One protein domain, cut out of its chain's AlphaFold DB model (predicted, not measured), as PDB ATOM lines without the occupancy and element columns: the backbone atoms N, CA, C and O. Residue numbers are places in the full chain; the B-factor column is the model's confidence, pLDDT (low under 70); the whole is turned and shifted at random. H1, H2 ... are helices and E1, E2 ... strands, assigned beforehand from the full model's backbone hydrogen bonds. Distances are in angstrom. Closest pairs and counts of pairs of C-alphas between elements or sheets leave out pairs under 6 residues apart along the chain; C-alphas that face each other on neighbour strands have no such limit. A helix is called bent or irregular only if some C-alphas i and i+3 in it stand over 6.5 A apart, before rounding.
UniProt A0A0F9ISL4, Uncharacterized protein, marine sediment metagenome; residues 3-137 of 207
ATOM      1  N   LEU A   3     288.510 161.573 265.570       95.69
ATOM      2  CA  LEU A   3     289.064 160.482 266.372       95.69
ATOM      3  C   LEU A   3     288.358 160.476 267.718       95.69
ATOM      4  O   LEU A   3     288.381 161.481 268.422       95.69
ATOM      5  N   ILE A   4     287.749 159.353 268.075       95.00
ATOM      6  CA  ILE A   4     286.905 159.242 269.268       95.00
ATOM      7  C   ILE A   4     287.369 158.052 270.095       95.00
ATOM      8  O   ILE A   4     287.581 156.966 269.554       95.00
ATOM      9  N   ASP A   5     287.535 158.244 271.400       92.81
ATOM     10  CA  ASP A   5     287.883 157.152 272.303       92.81
ATOM     11  C   ASP A   5     286.697 156.201 272.442       92.81
ATOM     12  O   ASP A   5     285.604 156.604 272.837       92.81
ATOM     13  N   GLY A   6     286.900 154.924 272.126       88.88
ATOM     14  CA  GLY A   6     285.850 153.912 272.221       88.88
ATOM     15  C   GLY A   6     285.463 153.571 273.659       88.88
ATOM     16  O   GLY A   6     284.416 152.965 273.877       88.88
ATOM     17  N   ASP A   7     286.284 153.964 274.636       85.50
ATOM     18  CA  ASP A   7     286.046 153.671 276.050       85.50
ATOM     19  C   ASP A   7     285.068 154.657 276.685       85.50
ATOM     20  O   ASP A   7     284.125 154.233 277.352       85.50
ATOM     21  N   ASN A   8     285.266 155.957 276.461       85.00
ATOM     22  CA  ASN A   8     284.480 157.020 277.096       85.00
ATOM     23  C   ASN A   8     283.714 157.917 276.106       85.00
ATOM     24  O   ASN A   8     282.985 158.804 276.541       85.00
ATOM     25  N   GLY A   9     283.864 157.710 274.793       86.75
ATOM     26  CA  GLY A   9     283.195 158.498 273.755       86.75
ATOM     27  C   GLY A   9     283.725 159.924 273.590       86.75
ATOM     28  O   GLY A   9     283.129 160.717 272.862       86.75
ATOM     29  N   ILE A  10     284.833 160.282 274.245       90.69
ATOM     30  CA  ILE A  10     285.409 161.625 274.162       90.69
ATOM     31  C   ILE A  10     286.192 161.758 272.853       90.69
ATOM     32  O   ILE A  10     287.008 160.909 272.501       90.69
ATOM     33  N   SER A  11     285.967 162.861 272.140       93.00
ATOM     34  CA  SER A  11     286.723 163.236 270.939       93.00
ATOM     35  C   SER A  11     288.175 163.603 271.285       93.00
ATOM     36  O   SER A  11     288.403 164.460 272.141       93.00
ATOM     37  N   LEU A  12     289.153 162.979 270.624       93.94
ATOM     38  CA  LEU A  12     290.588 163.281 270.743       93.94
ATOM     39  C   LEU A  12     291.022 164.360 269.750       93.94
ATOM     40  O   LEU A  12     291.847 165.208 270.084       93.94
ATOM     41  N   LEU A  13     290.505 164.286 268.524       93.44
ATOM     42  CA  LEU A  13     290.911 165.131 267.408       93.44
ATOM     43  C   LEU A  13     289.750 165.308 266.435       93.44
ATOM     44  O   LEU A  13     289.081 164.341 266.066       93.44
ATOM     45  N   GLU A  14     289.589 166.537 265.963       92.19
ATOM     46  CA  GLU A  14     288.619 166.918 264.944       92.19
ATOM     47  C   GLU A  14     289.357 167.737 263.896       92.19
ATOM     48  O   GLU A  14     290.102 168.663 264.224       92.19
ATOM     49  N   SER A  15     289.231 167.356 262.630       88.94
ATOM     50  CA  SER A  15     289.915 168.056 261.546       88.94
ATOM     51  C   SER A  15     289.117 167.985 260.257       88.94
ATOM     52  O   SER A  15     288.632 166.920 259.863       88.94
ATOM     53  N   THR A  16     289.024 169.126 259.587       86.88
ATOM     54  CA  THR A  16     288.357 169.291 258.297       86.88
ATOM     55  C   THR A  16     289.414 169.686 257.279       86.88
ATOM     56  O   THR A  16     290.073 170.704 257.448       86.88
ATOM     57  N   PHE A  17     289.593 168.861 256.250       82.88
ATOM     58  CA  PHE A  17     290.655 169.031 255.245       82.88
ATOM     59  C   PHE A  17     290.129 169.574 253.913       82.88
ATOM     60  O   PHE A  17     290.873 170.125 253.110       82.88
ATOM     61  N   LYS A  18     288.817 169.473 253.709       78.75
ATOM     62  CA  LYS A  18     288.078 170.051 252.594       78.75
ATOM     63  C   LYS A  18     286.784 170.605 253.165       78.75
ATOM     64  O   LYS A  18     286.157 169.949 253.999       78.75
ATOM     65  N   GLU A  19     286.400 171.812 252.754       69.56
ATOM     66  CA  GLU A  19     285.075 172.327 253.088       69.56
ATOM     67  C   GLU A  19     284.029 171.386 252.501       69.56
ATOM     68  O   GLU A  19     283.898 171.248 251.282       69.56
ATOM     69  N   LEU A  20     283.280 170.738 253.384       64.62
ATOM     70  CA  LEU A  20     282.085 170.023 252.990       64.62
ATOM     71  C   LEU A  20     281.042 171.085 252.620       64.62
ATOM     72  O   LEU A  20     280.476 171.752 253.488       64.62
ATOM     73  N   LYS A  21     280.830 171.293 251.319       55.31
ATOM     74  CA  LYS A  21     279.813 172.231 250.832       55.31
ATOM     75  C   LYS A  21     278.445 171.751 251.313       55.31
ATOM     76  O   LYS A  21     278.002 170.687 250.903       55.31
ATOM     77  N   ASN A  22     277.784 172.556 252.145       53.09
ATOM     78  CA  ASN A  22     276.460 172.277 252.706       53.09
ATOM     79  C   ASN A  22     276.380 170.917 253.415       53.09
ATOM     80  O   ASN A  22     275.625 170.042 252.994       53.09
ATOM     81  N   VAL A  23     277.121 170.738 254.515       61.66
ATOM     82  CA  VAL A  23     276.794 169.643 255.437       61.66
ATOM     83  C   VAL A  23     275.399 169.909 255.984       61.66
ATOM     84  O   VAL A  23     275.214 170.781 256.829       61.66
ATOM     85  N   GLN A  24     274.405 169.192 255.472       66.00
ATOM     86  CA  GLN A  24     273.058 169.266 256.010       66.00
ATOM     87  C   GLN A  24     273.070 168.712 257.438       66.00
ATOM     88  O   GLN A  24     273.718 167.694 257.702       66.00
ATOM     89  N   ASP A  25     272.318 169.329 258.351       73.56
ATOM     90  CA  ASP A  25     272.195 168.876 259.748       73.56
ATOM     91  C   ASP A  25     271.824 167.383 259.852       73.56
ATOM     92  O   ASP A  25     272.226 166.685 260.788       73.56
ATOM     93  N   GLY A  26     271.118 166.857 258.843       75.69
ATOM     94  CA  GLY A  26     270.806 165.436 258.703       75.69
ATOM     95  C   GLY A  26     272.038 164.530 258.573       75.69
ATOM     96  O   GLY A  26     272.076 163.477 259.213       75.69
ATOM     97  N   ILE A  27     273.069 164.937 257.821       81.88
ATOM     98  CA  ILE A  27     274.313 164.165 257.656       81.88
ATOM     99  C   ILE A  27     275.065 164.089 258.986       81.88
ATOM    100  O   ILE A  27     275.476 163.002 259.389       81.88
ATOM    101  N   LEU A  28     275.205 165.210 259.705       84.00
ATOM    102  CA  LEU A  28     275.871 165.222 261.017       84.00
ATOM    103  C   LEU A  28     275.099 164.404 262.048       84.00
ATOM    104  O   LEU A  28     275.695 163.632 262.799       84.00
ATOM    105  N   THR A  29     273.772 164.513 262.050       85.81
ATOM    106  CA  THR A  29     272.920 163.712 262.936       85.81
ATOM    107  C   THR A  29     273.092 162.218 262.653       85.81
ATOM    108  O   THR A  29     273.292 161.426 263.577       85.81
ATOM    109  N   GLY A  30     273.083 161.822 261.375       84.81
ATOM    110  CA  GLY A  30     273.357 160.449 260.952       84.81
ATOM    111  C   GLY A  30     274.758 159.979 261.354       84.81
ATOM    112  O   GLY A  30     274.913 158.870 261.869       84.81
ATOM    113  N   PHE A  31     275.759 160.844 261.197       88.69
ATOM    114  CA  PHE A  31     277.150 160.595 261.563       88.69
ATOM    115  C   PHE A  31     277.329 160.323 263.060       88.69
ATOM    116  O   PHE A  31     277.837 159.265 263.438       88.69
ATOM    117  N   PHE A  32     276.857 161.218 263.928       89.56
ATOM    118  CA  PHE A  32     276.979 161.027 265.375       89.56
ATOM    119  C   PHE A  32     276.108 159.872 265.885       89.56
ATOM    120  O   PHE A  32     276.538 159.117 266.757       89.56
ATOM    121  N   SER A  33     274.934 159.645 265.289       90.75
ATOM    122  CA  SER A  33     274.111 158.459 265.574       90.75
ATOM    123  C   SER A  33     274.856 157.158 265.250       90.75
ATOM    124  O   SER A  33     274.807 156.192 266.015       90.75
ATOM    125  N   ALA A  34     275.594 157.128 264.138       88.94
ATOM    126  CA  ALA A  34     276.402 155.981 263.745       88.94
ATOM    127  C   ALA A  34     277.583 155.730 264.687       88.94
ATOM    128  O   ALA A  34     277.854 154.573 265.027       88.94
ATOM    129  N   ILE A  35     278.258 156.797 265.118       90.56
ATOM    130  CA  ILE A  35     279.324 156.739 266.121       90.56
ATOM    131  C   ILE A  35     278.783 156.151 267.422       90.56
ATOM    132  O   ILE A  35     279.300 155.131 267.877       90.56
ATOM    133  N   ASN A  36     277.703 156.721 267.963       90.31
ATOM    134  CA  ASN A  36     277.118 156.291 269.235       90.31
ATOM    135  C   ASN A  36     276.707 154.818 269.190       90.31
ATOM    136  O   ASN A  36     277.147 154.033 270.021       90.31
ATOM    137  N   LYS A  37     275.995 154.394 268.136       90.50
ATOM    138  CA  LYS A  37     275.642 152.976 267.948       90.50
ATOM    139  C   LYS A  37     276.866 152.063 267.886       90.50
ATOM    140  O   LYS A  37     276.785 150.903 268.275       90.50
ATOM    141  N   THR A  38     277.978 152.537 267.327       88.69
ATOM    142  CA  THR A  38     279.208 151.741 267.227       88.69
ATOM    143  C   THR A  38     279.896 151.635 268.589       88.69
ATOM    144  O   THR A  38     280.305 150.539 268.965       88.69
ATOM    145  N   ILE A  39     279.938 152.724 269.362       88.94
ATOM    146  CA  ILE A  39     280.415 152.727 270.753       88.94
ATOM    147  C   ILE A  39     279.562 151.795 271.618       88.94
ATOM    148  O   ILE A  39     280.121 150.949 272.311       88.94
ATOM    149  N   ASP A  40     278.233 151.858 271.512       89.25
ATOM    150  CA  ASP A  40     277.321 150.984 272.261       89.25
ATOM    151  C   ASP A  40     277.597 149.504 271.974       89.25
ATOM    152  O   ASP A  40     277.634 148.674 272.884       89.25
ATOM    153  N   VAL A  41     277.814 149.144 270.704       87.12
ATOM    154  CA  VAL A  41     278.180 147.775 270.312       87.12
ATOM    155  C   VAL A  41     279.521 147.375 270.928       87.12
ATOM    156  O   VAL A  41     279.643 146.264 271.449       87.12
ATOM    157  N   ILE A  42     280.505 148.279 270.912       85.56
ATOM    158  CA  ILE A  42     281.836 148.040 271.474       85.56
ATOM    159  C   ILE A  42     281.756 147.811 272.988       85.56
ATOM    160  O   ILE A  42     282.198 146.778 273.492       85.56
ATOM    161  N   GLN A  43     281.128 148.726 273.720       85.50
ATOM    162  CA  GLN A  43     280.982 148.637 275.170       85.50
ATOM    163  C   GLN A  43     280.187 147.393 275.589       85.50
ATOM    164  O   GLN A  43     280.595 146.687 276.512       85.50
ATOM    165  N   ASN A  44     279.113 147.053 274.868       87.06
ATOM    166  CA  ASN A  44     278.314 145.855 275.140       87.06
ATOM    167  C   ASN A  44     279.068 144.539 274.915       87.06
ATOM    168  O   ASN A  44     278.791 143.543 275.586       87.06
ATOM    169  N   ALA A  45     279.983 144.480 273.948       84.19
ATOM    170  CA  ALA A  45     280.805 143.290 273.756       84.19
ATOM    171  C   ALA A  45     281.931 143.208 274.799       84.19
ATOM    172  O   ALA A  45     282.182 142.119 275.323       84.19
ATOM    173  N   MET A  46     282.533 144.339 275.178       82.06
ATOM    174  CA  MET A  46     283.557 144.379 276.225       82.06
ATOM    175  C   MET A  46     283.004 144.033 277.613       82.06
ATOM    176  O   MET A  46     283.645 143.275 278.338       82.06
ATOM    177  N   SER A  47     281.796 144.490 277.963       84.56
ATOM    178  CA  SER A  47     281.137 144.125 279.231       84.56
ATOM    179  C   SER A  47     280.844 142.625 279.338       84.56
ATOM    180  O   SER A  47     280.831 142.063 280.430       84.56
ATOM    181  N   LYS A  48     280.685 141.945 278.194       86.69
ATOM    182  CA  LYS A  48     280.527 140.485 278.091       86.69
ATOM    183  C   LYS A  48     281.864 139.734 278.009       86.69
ATOM    184  O   LYS A  48     281.865 138.545 277.696       86.69
ATOM    185  N   GLY A  49     282.995 140.413 278.219       76.81
ATOM    186  CA  GLY A  49     284.337 139.828 278.151       76.81
ATOM    187  C   GLY A  49     284.774 139.409 276.742       76.81
ATOM    188  O   GLY A  49     285.747 138.669 276.597       76.81
ATOM    189  N   LYS A  50     284.070 139.848 275.689       79.94
ATOM    190  CA  LYS A  50     284.422 139.511 274.306       79.94
ATOM    191  C   LYS A  50     285.511 140.448 273.798       79.94
ATOM    192  O   LYS A  50     285.414 141.665 273.940       79.94
ATOM    193  N   ARG A  51     286.527 139.880 273.141       74.62
ATOM    194  CA  ARG A  51     287.493 140.665 272.362       74.62
ATOM    195  C   ARG A  51     286.835 141.133 271.071       74.62
ATOM    196  O   ARG A  51     286.229 140.332 270.362       74.62
ATOM    197  N   ILE A  52     286.969 142.421 270.781       78.56
ATOM    198  CA  ILE A  52     286.511 143.026 269.532       78.56
ATOM    199  C   ILE A  52     287.740 143.257 268.670       78.56
ATOM    200  O   ILE A  52     288.654 143.971 269.080       78.56
ATOM    201  N   ASN A  53     287.759 142.617 267.507       84.44
ATOM    202  CA  ASN A  53     288.792 142.832 266.499       84.44
ATOM    203  C   ASN A  53     288.530 144.146 265.750       84.44
ATOM    204  O   ASN A  53     287.553 144.845 266.019       84.44
ATOM    205  N   GLU A  54     289.390 144.481 264.791       83.31
ATOM    206  CA  GLU A  54     289.114 145.602 263.895       83.31
ATOM    207  C   GLU A  54     287.742 145.467 263.240       83.31
ATOM    208  O   GLU A  54     287.332 144.388 262.804       83.31
ATOM    209  N   MET A  55     287.036 146.590 263.172       87.00
ATOM    210  CA  MET A  55     285.714 146.665 262.574       87.00
ATOM    211  C   MET A  55     285.636 147.905 261.697       87.00
ATOM    212  O   MET A  55     285.997 149.000 262.119       87.00
ATOM    213  N   ASN A  56     285.110 147.728 260.489       84.94
ATOM    214  CA  ASN A  56     284.749 148.822 259.600       84.94
ATOM    215  C   ASN A  56     283.232 148.896 259.487       84.94
ATOM    216  O   ASN A  56     282.563 147.881 259.295       84.94
ATOM    217  N   ARG A  57     282.698 150.109 259.554       87.38
ATOM    218  CA  ARG A  57     281.306 150.411 259.252       87.38
ATOM    219  C   ARG A  57     281.272 151.495 258.190       87.38
ATOM    220  O   ARG A  57     281.886 152.541 258.364       87.38
ATOM    221  N   VAL A  58     280.554 151.229 257.106       87.75
ATOM    222  CA  VAL A  58     280.306 152.196 256.035       87.75
ATOM    223  C   VAL A  58     278.814 152.478 256.010       87.75
ATOM    224  O   VAL A  58     278.009 151.548 256.072       87.75
ATOM    225  N   LEU A  59     278.455 153.754 255.975       84.56
ATOM    226  CA  LEU A  59     277.089 154.216 255.787       84.56
ATOM    227  C   LEU A  59     277.093 155.171 254.605       84.56
ATOM    228  O   LEU A  59     277.735 156.218 254.644       84.56
ATOM    229  N   GLU A  60     276.385 154.788 253.558       81.38
ATOM    230  CA  GLU A  60     276.272 155.574 252.340       81.38
ATOM    231  C   GLU A  60     274.915 156.269 252.327       81.38
ATOM    232  O   GLU A  60     273.883 155.671 252.636       81.38
ATOM    233  N   SER A  61     274.924 157.543 251.962       78.00
ATOM    234  CA  SER A  61     273.733 158.315 251.620       78.00
ATOM    235  C   SER A  61     273.896 158.878 250.209       78.00
ATOM    236  O   SER A  61     274.946 158.705 249.581       78.00
ATOM    237  N   GLU A  62     272.865 159.542 249.692       72.38
ATOM    238  CA  GLU A  62     272.962 160.232 248.400       72.38
ATOM    239  C   GLU A  62     273.951 161.404 248.430       72.38
ATOM    240  O   GLU A  62     274.516 161.756 247.396       72.38
ATOM    241  N   GLU A  63     274.181 161.989 249.606       77.56
ATOM    242  CA  GLU A  63     274.937 163.236 249.750       77.56
ATOM    243  C   GLU A  63     276.338 163.041 250.332       77.56
ATOM    244  O   GLU A  63     277.240 163.811 250.019       77.56
ATOM    245  N   ALA A  64     276.539 162.006 251.147       85.12
ATOM    246  CA  ALA A  64     277.813 161.744 251.803       85.12
ATOM    247  C   ALA A  64     278.042 160.257 252.082       85.12
ATOM    248  O   ALA A  64     277.098 159.467 252.224       85.12
ATOM    249  N   THR A  65     279.313 159.916 252.267       89.06
ATOM    250  CA  THR A  65     279.755 158.606 252.736       89.06
ATOM    251  C   THR A  65     280.401 158.737 254.110       89.06
ATOM    252  O   THR A  65     281.359 159.483 254.304       89.06
ATOM    253  N   ILE A  66     279.879 157.997 255.084       92.00
ATOM    254  CA  ILE A  66     280.395 157.942 256.451       92.00
ATOM    255  C   ILE A  66     281.150 156.634 256.635       92.00
ATOM    256  O   ILE A  66     280.600 155.550 256.427       92.00
ATOM    257  N   ILE A  67     282.400 156.724 257.078       94.25
ATOM    258  CA  ILE A  67     283.252 155.561 257.332       94.25
ATOM    259  C   ILE A  67     283.738 155.626 258.770       94.25
ATOM    260  O   ILE A  67     284.317 156.623 259.191       94.25
ATOM    261  N   ILE A  68     283.510 154.555 259.522       94.88
ATOM    262  CA  ILE A  68     283.947 154.402 260.906       94.88
ATOM    263  C   ILE A  68     284.830 153.162 260.970       94.88
ATOM    264  O   ILE A  68     284.366 152.049 260.723       94.88
ATOM    265  N   HIS A  69     286.095 153.357 261.319       95.69
ATOM    266  CA  HIS A  69     287.054 152.285 261.556       95.69
ATOM    267  C   HIS A  69     287.392 152.218 263.042       95.69
ATOM    268  O   HIS A  69     287.934 153.168 263.604       95.69
ATOM    269  N   TYR A  70     287.091 151.095 263.683       95.19
ATOM    270  CA  TYR A  70     287.530 150.818 265.043       95.19
ATOM    271  C   TYR A  70     288.872 150.089 265.019       95.19
ATOM    272  O   TYR A  70     288.959 148.950 264.551       95.19
ATOM    273  N   HIS A  71     289.900 150.735 265.564       94.94
ATOM    274  CA  HIS A  71     291.231 150.155 265.697       94.94
ATOM    275  C   HIS A  71     291.399 149.559 267.098       94.94
ATOM    276  O   HIS A  71     291.517 150.283 268.090       94.94
ATOM    277  N   TYR A  72     291.403 148.228 267.190       90.31
ATOM    278  CA  TYR A  72     291.284 147.515 268.466       90.31
ATOM    279  C   TYR A  72     292.450 147.751 269.439       90.31
ATOM    280  O   TYR A  72     292.221 147.777 270.646       90.31
ATOM    281  N   LEU A  73     293.680 147.941 268.941       91.69
ATOM    282  CA  LEU A  73     294.857 148.149 269.798       91.69
ATOM    283  C   LEU A  73     294.783 149.483 270.539       91.69
ATOM    284  O   LEU A  73     295.008 149.543 271.744       91.69
ATOM    285  N   SER A  74     294.420 150.550 269.824       93.19
ATOM    286  CA  SER A  74     294.262 151.876 270.426       93.19
ATOM    287  C   SER A  74     292.898 152.058 271.098       93.19
ATOM    288  O   SER A  74     292.757 152.918 271.968       93.19
ATOM    289  N   ARG A  75     291.908 151.237 270.724       92.75
ATOM    290  CA  ARG A  75     290.489 151.356 271.098       92.75
ATOM    291  C   ARG A  75     289.895 152.704 270.674       92.75
ATOM    292  O   ARG A  75     289.062 153.268 271.371       92.75
ATOM    293  N   ILE A  76     290.335 153.221 269.526       95.62
ATOM    294  CA  ILE A  76     289.882 154.499 268.954       95.62
ATOM    295  C   ILE A  76     289.023 154.236 267.718       95.62
ATOM    296  O   ILE A  76     289.354 153.378 266.894       95.62
ATOM    297  N   LEU A  77     287.941 155.001 267.578       96.19
ATOM    298  CA  LEU A  77     287.175 155.109 266.343       96.19
ATOM    299  C   LEU A  77     287.761 156.220 265.468       96.19
ATOM    300  O   LEU A  77     287.786 157.386 265.860       96.19
ATOM    301  N   PHE A  78     288.191 155.858 264.265       96.75
ATOM    302  CA  PHE A  78     288.605 156.769 263.206       96.75
ATOM    303  C   PHE A  78     287.427 156.968 262.261       96.75
ATOM    304  O   PHE A  78     287.058 156.066 261.506       96.75
ATOM    305  N   CYS A  79     286.814 158.142 262.336       95.25
ATOM    306  CA  CYS A  79     285.562 158.444 261.665       95.25
ATOM    307  C   CYS A  79     285.792 159.485 260.567       95.25
ATOM    308  O   CYS A  79     286.375 160.545 260.807       95.25
ATOM    309  N   SER A  80     285.308 159.218 259.361       93.62
ATOM    310  CA  SER A  80     285.383 160.127 258.224       93.62
ATOM    311  C   SER A  80     283.998 160.405 257.659       93.62
ATOM    312  O   SER A  80     283.145 159.518 257.644       93.62
ATOM    313  N   ILE A  81     283.818 161.631 257.182       91.81
ATOM    314  CA  ILE A  81     282.723 162.044 256.308       91.81
ATOM    315  C   ILE A  81     283.406 162.420 254.995       91.81
ATOM    316  O   ILE A  81     284.352 163.208 255.014       91.81
ATOM    317  N   ALA A  82     282.982 161.796 253.909       90.12
ATOM    318  CA  ALA A  82     283.530 161.960 252.571       90.12
ATOM    319  C   ALA A  82     282.408 162.272 251.578       90.12
ATOM    320  O   ALA A  82     281.227 162.076 251.897       90.12
ATOM    321  N   ASP A  83     282.783 162.738 250.389       85.69
ATOM    322  CA  ASP A  83     281.817 163.001 249.330       85.69
ATOM    323  C   ASP A  83     281.167 161.673 248.885       85.69
ATOM    324  O   ASP A  83     281.736 160.580 248.986       85.69
ATOM    325  N   ALA A  84     279.914 161.748 248.439       82.38
ATOM    326  CA  ALA A  84     279.108 160.587 248.054       82.38
ATOM    327  C   ALA A  84     279.678 159.765 246.881       82.38
ATOM    328  O   ALA A  84     279.199 158.658 246.630       82.38
ATOM    329  N   ASP A  85     280.624 160.311 246.124       79.62
ATOM    330  CA  ASP A  85     281.260 159.706 244.955       79.62
ATOM    331  C   ASP A  85     282.753 159.417 245.143       79.62
ATOM    332  O   ASP A  85     283.399 158.944 244.205       79.62
ATOM    333  N   ASP A  86     283.277 159.638 246.347       86.44
ATOM    334  CA  ASP A  86     284.634 159.248 246.697       86.44
ATOM    335  C   ASP A  86     284.799 157.715 246.731       86.44
ATOM    336  O   ASP A  86     283.904 156.953 247.111       86.44
ATOM    337  N   ASP A  87     285.999 157.252 246.381       87.00
ATOM    338  CA  ASP A  87     286.401 155.851 246.449       87.00
ATOM    339  C   ASP A  87     286.533 155.379 247.909       87.00
ATOM    340  O   ASP A  87     287.522 155.633 248.610       87.00
ATOM    341  N   VAL A  88     285.519 154.640 248.357       89.88
ATOM    342  CA  VAL A  88     285.410 154.093 249.714       89.88
ATOM    343  C   VAL A  88     286.599 153.210 250.091       89.88
ATOM    344  O   VAL A  88     287.048 153.250 251.239       89.88
ATOM    345  N   GLU A  89     287.135 152.420 249.159       90.00
ATOM    346  CA  GLU A  89     288.250 151.514 249.444       90.00
ATOM    347  C   GLU A  89     289.559 152.289 249.618       90.00
ATOM    348  O   GLU A  89     290.320 152.011 250.552       90.00
ATOM    349  N   LYS A  90     289.785 153.339 248.815       91.75
ATOM    350  CA  LYS A  90     290.899 154.274 249.049       91.75
ATOM    351  C   LYS A  90     290.778 154.955 250.411       91.75
ATOM    352  O   LYS A  90     291.773 155.011 251.142       91.75
ATOM    353  N   ILE A  91     289.583 155.412 250.798       93.31
ATOM    354  CA  ILE A  91     289.377 156.043 252.111       93.31
ATOM    355  C   ILE A  91     289.659 155.051 253.243       93.31
ATOM    356  O   ILE A  91     290.416 155.377 254.160       93.31
ATOM    357  N   LYS A  92     289.117 153.827 253.181       94.38
ATOM    358  CA  LYS A  92     289.383 152.773 254.177       94.38
ATOM    359  C   LYS A  92     290.877 152.488 254.311       94.38
ATOM    360  O   LYS A  92     291.394 152.441 255.428       94.38
ATOM    361  N   ALA A  93     291.583 152.341 253.190       94.38
ATOM    362  CA  ALA A  93     293.019 152.081 253.183       94.38
ATOM    363  C   ALA A  93     293.817 153.220 253.841       94.38
ATOM    364  O   ALA A  93     294.780 152.969 254.573       94.38
ATOM    365  N   VAL A  94     293.418 154.472 253.611       95.00
ATOM    366  CA  VAL A  94     294.032 155.645 254.247       95.00
ATOM    367  C   VAL A  94     293.714 155.699 255.740       95.00
ATOM    368  O   VAL A  94     294.636 155.863 256.538       95.00
ATOM    369  N   ILE A  95     292.458 155.488 256.142       95.44
ATOM    370  CA  ILE A  95     292.056 155.448 257.556       95.44
ATOM    371  C   ILE A  95     292.837 154.372 258.315       95.44
ATOM    372  O   ILE A  95     293.362 154.644 259.394       95.44
ATOM    373  N   TYR A  96     293.006 153.183 257.735       95.06
ATOM    374  CA  TYR A  96     293.812 152.118 258.330       95.06
ATOM    375  C   TYR A  96     295.285 152.528 258.512       95.06
ATOM    376  O   TYR A  96     295.894 152.276 259.556       95.06
ATOM    377  N   LYS A  97     295.882 153.216 257.527       95.62
ATOM    378  CA  LYS A  97     297.247 153.765 257.653       95.62
ATOM    379  C   LYS A  97     297.335 154.819 258.758       95.62
ATOM    380  O   LYS A  97     298.301 154.806 259.521       95.62
ATOM    381  N   ILE A  98     296.342 155.705 258.854       95.75
ATOM    382  CA  ILE A  98     296.248 156.724 259.909       95.75
ATOM    383  C   ILE A  98     296.164 156.049 261.280       95.75
ATOM    384  O   ILE A  98     296.933 156.407 262.168       95.75
ATOM    385  N   ALA A  99     295.312 155.033 261.438       96.00
ATOM    386  CA  ALA A  99     295.131 154.315 262.695       96.00
ATOM    387  C   ALA A  99     296.423 153.659 263.195       96.00
ATOM    388  O   ALA A  99     296.828 153.842 264.346       96.00
ATOM    389  N   ASN A 100     297.134 152.985 262.293       95.19
ATOM    390  CA  ASN A 100     298.419 152.370 262.604       95.19
ATOM    391  C   ASN A 100     299.501 153.400 262.963       95.19
ATOM    392  O   ASN A 100     300.292 153.172 263.880       95.19
ATOM    393  N   ARG A 101     299.563 154.538 262.255       95.50
ATOM    394  CA  ARG A 101     300.505 155.621 262.590       95.50
ATOM    395  C   ARG A 101     300.178 156.256 263.933       95.50
ATOM    396  O   ARG A 101     301.087 156.475 264.728       95.50
ATOM    397  N   PHE A 102     298.897 156.505 264.185       96.31
ATOM    398  CA  PHE A 102     298.422 157.035 265.453       96.31
ATOM    399  C   PHE A 102     298.852 156.141 266.611       96.31
ATOM    400  O   PHE A 102     299.472 156.629 267.549       96.31
ATOM    401  N   TRP A 103     298.602 154.831 266.518       95.69
ATOM    402  CA  TRP A 103     298.983 153.892 267.569       95.69
ATOM    403  C   TRP A 103     300.488 153.912 267.850       95.69
ATOM    404  O   TRP A 103     300.896 154.079 268.995       95.69
ATOM    405  N   LYS A 104     301.314 153.852 266.798       94.69
ATOM    406  CA  LYS A 104     302.778 153.901 266.933       94.69
ATOM    407  C   LYS A 104     303.290 155.180 267.600       94.69
ATOM    408  O   LYS A 104     304.310 155.131 268.278       94.69
ATOM    409  N   LYS A 105     302.631 156.318 267.370       94.88
ATOM    410  CA  LYS A 105     303.078 157.636 267.845       94.88
ATOM    411  C   LYS A 105     302.512 158.005 269.218       94.88
ATOM    412  O   LYS A 105     303.189 158.693 269.971       94.88
ATOM    413  N   HIS A 106     301.298 157.555 269.532       95.31
ATOM    414  CA  HIS A 106     300.494 158.081 270.638       95.31
ATOM    415  C   HIS A 106     299.982 157.018 271.624       95.31
ATOM    416  O   HIS A 106     299.131 157.321 272.460       95.31
ATOM    417  N   GLU A 107     300.487 155.780 271.579       94.25
ATOM    418  CA  GLU A 107     300.122 154.734 272.551       94.25
ATOM    419  C   GLU A 107     300.285 155.197 274.013       94.25
ATOM    420  O   GLU A 107     299.393 154.992 274.841       94.25
ATOM    421  N   SER A 108     301.414 155.824 274.350       91.62
ATOM    422  CA  SER A 108     301.677 156.331 275.703       91.62
ATOM    423  C   SER A 108     300.776 157.515 276.055       91.62
ATOM    424  O   SER A 108     300.262 157.588 277.174       91.62
ATOM    425  N   ASP A 109     300.538 158.405 275.092       93.88
ATOM    426  CA  ASP A 109     299.701 159.591 275.265       93.88
ATOM    427  C   ASP A 109     298.237 159.220 275.543       93.88
ATOM    428  O   ASP A 109     297.579 159.893 276.332       93.88
ATOM    429  N   LEU A 110     297.732 158.112 274.983       93.06
ATOM    430  CA  LEU A 110     296.381 157.612 275.269       93.06
ATOM    431  C   LEU A 110     296.163 157.296 276.749       93.06
ATOM    432  O   LEU A 110     295.084 157.559 277.284       93.06
ATOM    433  N   LYS A 111     297.174 156.735 277.424       89.81
ATOM    434  CA  LYS A 111     297.079 156.423 278.859       89.81
ATOM    435  C   LYS A 111     296.926 157.699 279.678       89.81
ATOM    436  O   LYS A 111     296.110 157.737 280.590       89.81
ATOM    437  N   ILE A 112     297.679 158.739 279.319       91.56
ATOM    438  CA  ILE A 112     297.605 160.053 279.963       91.56
ATOM    439  C   ILE A 112     296.244 160.687 279.676       91.56
ATOM    440  O   ILE A 112     295.546 161.079 280.605       91.56
ATOM    441  N   PHE A 113     295.826 160.705 278.411       93.38
ATOM    442  CA  PHE A 113     294.549 161.268 277.987       93.38
ATOM    443  C   PHE A 113     293.354 160.652 278.722       93.38
ATOM    444  O   PHE A 113     292.477 161.382 279.170       93.38
ATOM    445  N   ARG A 114     293.314 159.329 278.913       90.81
ATOM    446  CA  ARG A 114     292.209 158.674 279.638       90.81
ATOM    447  C   ARG A 114     292.123 159.061 281.118       90.81
ATOM    448  O   ARG A 114     291.089 158.831 281.734       90.81
ATOM    449  N   ILE A 115     293.183 159.645 281.676       91.31
ATOM    450  CA  ILE A 115     293.228 160.153 283.052       91.31
ATOM    451  C   ILE A 115     292.952 161.662 283.084       91.31
ATOM    452  O   ILE A 115     292.220 162.131 283.951       91.31
ATOM    453  N   THR A 116     293.543 162.430 282.164       90.31
ATOM    454  CA  THR A 116     293.582 163.902 282.230       90.31
ATOM    455  C   THR A 116     292.667 164.605 281.235       90.31
ATOM    456  O   THR A 116     292.415 165.798 281.377       90.31
ATOM    457  N   THR A 117     292.185 163.903 280.210       87.88
ATOM    458  CA  THR A 117     291.461 164.433 279.040       87.88
ATOM    459  C   THR A 117     292.246 165.446 278.191       87.88
ATOM    460  O   THR A 117     291.675 166.112 277.326       87.88
ATOM    461  N   GLU A 118     293.567 165.548 278.376       89.81
ATOM    462  CA  GLU A 118     294.420 166.483 277.633       89.81
ATOM    463  C   GLU A 118     294.608 166.055 276.164       89.81
ATOM    464  O   GLU A 118     295.149 164.988 275.878       89.81
ATOM    465  N   LYS A 119     294.193 166.910 275.216       91.25
ATOM    466  CA  LYS A 119     294.164 166.590 273.770       91.25
ATOM    467  C   LYS A 119     295.334 167.150 272.955       91.25
ATOM    468  O   LYS A 119     295.523 166.756 271.806       91.25
ATOM    469  N   SER A 120     296.105 168.077 273.528       89.81
ATOM    470  CA  SER A 120     297.158 168.862 272.853       89.81
ATOM    471  C   SER A 120     298.125 167.990 272.036       89.81
ATOM    472  O   SER A 120     298.456 168.298 270.892       89.81
ATOM    473  N   ARG A 121     298.506 166.839 272.594       88.56
ATOM    474  CA  ARG A 121     299.478 165.895 272.024       88.56
ATOM    475  C   ARG A 121     299.027 165.276 270.700       88.56
ATOM    476  O   ARG A 121     299.857 165.015 269.827       88.56
ATOM    477  N   PHE A 122     297.718 165.106 270.510       93.62
ATOM    478  CA  PHE A 122     297.155 164.497 269.305       93.62
ATOM    479  C   PHE A 122     297.089 165.461 268.116       93.62
ATOM    480  O   PHE A 122     296.967 165.008 266.979       93.62
ATOM    481  N   GLN A 123     297.237 166.776 268.330       89.81
ATOM    482  CA  GLN A 123     297.212 167.764 267.241       89.81
ATOM    483  C   GLN A 123     298.305 167.515 266.198       89.81
ATOM    484  O   GLN A 123     298.106 167.792 265.015       89.81
ATOM    485  N   THR A 124     299.435 166.928 266.608       89.00
ATOM    486  CA  THR A 124     300.544 166.588 265.705       89.00
ATOM    487  C   THR A 124     300.171 165.553 264.639       89.00
ATOM    488  O   THR A 124     300.888 165.426 263.650       89.00
ATOM    489  N   LEU A 125     299.071 164.815 264.818       92.75
ATOM    490  CA  LEU A 125     298.553 163.868 263.832       92.75
ATOM    491  C   LEU A 125     297.862 164.574 262.656       92.75
ATOM    492  O   LEU A 125     297.764 164.003 261.577       92.75
ATOM    493  N   THR A 126     297.407 165.818 262.826       91.81
ATOM    494  CA  THR A 126     296.689 166.567 261.779       91.81
ATOM    495  C   THR A 126     297.508 166.661 260.493       91.81
ATOM    496  O   THR A 126     296.989 166.393 259.415       91.81
ATOM    497  N   ALA A 127     298.809 166.951 260.605       90.25
ATOM    498  CA  ALA A 127     299.713 167.009 259.456       90.25
ATOM    499  C   ALA A 127     299.922 165.629 258.805       90.25
ATOM    500  O   ALA A 127     300.034 165.520 257.586       90.25
ATOM    501  N   ASP A 128     299.946 164.559 259.604       90.00
ATOM    502  CA  ASP A 128     300.035 163.189 259.095       90.00
ATOM    503  C   ASP A 128     298.775 162.810 258.300       90.00
ATOM    504  O   ASP A 128     298.883 162.186 257.241       90.00
ATOM    505  N   ILE A 129     297.593 163.203 258.786       92.69
ATOM    506  CA  ILE A 129     296.318 162.980 258.095       92.69
ATOM    507  C   ILE A 129     296.257 163.805 256.809       92.69
ATOM    508  O   ILE A 129     295.922 163.255 255.762       92.69
ATOM    509  N   GLU A 130     296.623 165.085 256.857       91.44
ATOM    510  CA  GLU A 130     296.657 165.966 255.684       91.44
ATOM    511  C   GLU A 130     297.528 165.369 254.572       91.44
ATOM    512  O   GLU A 130     297.081 165.200 253.437       91.44
ATOM    513  N   ASN A 131     298.739 164.925 254.919       90.06
ATOM    514  CA  ASN A 131     299.662 164.308 253.969       90.06
ATOM    515  C   ASN A 131     299.136 162.990 253.381       90.06
ATOM    516  O   ASN A 131     299.386 162.689 252.216       90.06
ATOM    517  N   LEU A 132     298.432 162.177 254.174       91.19
ATOM    518  CA  LEU A 132     297.870 160.906 253.703       91.19
ATOM    519  C   LEU A 132     296.578 161.078 252.898       91.19
ATOM    520  O   LEU A 132     296.252 160.208 252.091       91.19
ATOM    521  N   THR A 133     295.845 162.166 253.125       89.75
ATOM    522  CA  THR A 133     294.571 162.460 252.456       89.75
ATOM    523  C   THR A 133     294.710 163.440 251.294       89.75
ATOM    524  O   THR A 133     293.756 163.597 250.535       89.75
ATOM    525  N   ILE A 134     295.882 164.062 251.123       88.31
ATOM    526  CA  ILE A 134     296.163 165.078 250.097       88.31
ATOM    527  C   ILE A 134     295.128 166.213 250.184       88.31
ATOM    528  O   ILE A 134     294.428 166.508 249.214       88.31
ATOM    529  N   GLY A 135     294.944 166.781 251.379       84.06
ATOM    530  CA  GLY A 135     293.929 167.820 251.598       84.06
ATOM    531  C   GLY A 135     292.503 167.337 251.339       84.06
ATOM    532  O   GLY A 135     291.687 168.057 250.768       84.06
ATOM    533  N   GLY A 136     292.218 166.075 251.674       84.00
ATOM    534  CA  GLY A 136     290.908 165.456 251.461       84.00
ATOM    535  C   GLY A 136     290.583 165.047 250.019       84.00
ATOM    536  O   GLY A 136     289.434 164.717 249.758       84.00
ATOM    537  N   ARG A 137     291.550 165.045 249.089       85.44
ATOM    538  CA  ARG A 137     291.317 164.716 247.664       85.44
ATOM    539  C   ARG A 137     291.698 163.295 247.255       85.44
ATOM    540  O   ARG A 137     291.484 162.903 246.115       85.44
TER     541      ARG A 137
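What this domain is: This is residues 3 to 137 of the 207 residues of an uncharacterized protein of marine sediment metagenome (UniProt A0A0F9ISL4). One antiparallel sheet of five strands lies between helices: the long H1 covers one face, and H2a covers the other. Past a sharp bend in H2, the short arm H2b turns off at one end, and H3 folds back beside H2a, over the E2 end of the sheet. These are three layers, helices on both faces of a sheet, with H2a and H3 on one face and H1 on the other. The printed part has 135 residues, with E1, E2, H1, E3, E4, E5, H2 and H3 in that order along the chain, a mixed class of helices and strands; the sheet's order is E2, E1, E5, E4, E3. The whole is compact and rounded, with a radius of gyration of the C-alphas of 14.6 A and spans of 38 by 32 by 25 A.

How they stand to each other: Start in the sheet at E5, residues 76 to 83, and E4, residues 64 to 71: this hairpin has N 78 and O 69 at 2.8 A. With E3, residues 55 to 60, they form a meander, each strand the antiparallel neighbour of the one before; N 57 and O 68 are 2.8 A apart. On the other side of E5 look for E1, residues 3 to 5, where N 77 and O 4 are 2.8 A apart. E1 forms a hairpin with the edge strand E2, residues 11 to 14, with N 12 and O 3 at 2.8 A. H1, residues 25 to 47, lies over E5 and E4 at a height over the sheet of 9.4 A, along the strands, at 25 degrees to E5 on the local plane; its closest C-alphas to E4 are those of Phe 31 and Ile 66, 6.6 A. H2, residues 88 to 116, was assigned as one helix by its hydrogen bonds but is bent, with C-alphas 105 and 108 8.1 A apart; its arms H2a, residues 88 to 105, and H2b, residues 108 to 116, stand about perpendicular at 84 degrees. H2a is on the opposite face from H1, at a height of 9.1 A, and its closest C-alphas to E4 are those of His 71 and Ala 99, 6.4 A. H3, residues 120 to 133, touches H2a, by residues 94 to 102 of that arm alone, with the C-alphas of Ile 98 and Ile 129 closest at 6.5 A; they run opposite ways at a shallow tilt of 34.9 degrees, only just short of steep. H3 is also on the sheet, its closest C-alphas to E2 being those of Leu 13 and Phe 122, 6.6 A. H2b only grazes the sheet with residues 110 to 114. H1 is apart from H2a, H2b and H3. In H1 and H2a every O i to N i+4 pair is within hydrogen-bond range; in H2b 3 of 5 are, and in H3 5 of 10.

Where its parts are: Find C-alpha 3 at (289.064, 160.482, 266.372), where E1 begins. H1 runs 32.7 A from C-alpha 25 at (272.195, 168.876, 259.748); E4 spans 22.5 A, E5 22.9 A and H2a 25.6 A. H3 runs 21.5 A to C-alpha 133 at (294.571, 162.460, 252.456); it is neither bent nor irregular, but only just: C-alphas 121 and 124 are 6.4 A apart.

The domain as a whole: The two C-alphas farthest apart are those of Lys 21 and Gly 49, 42.6 A. The printed part has no cut, and no link is long. Look at residues 19 to 24 for pLDDT under 70; the mean of the printed part is 87.9.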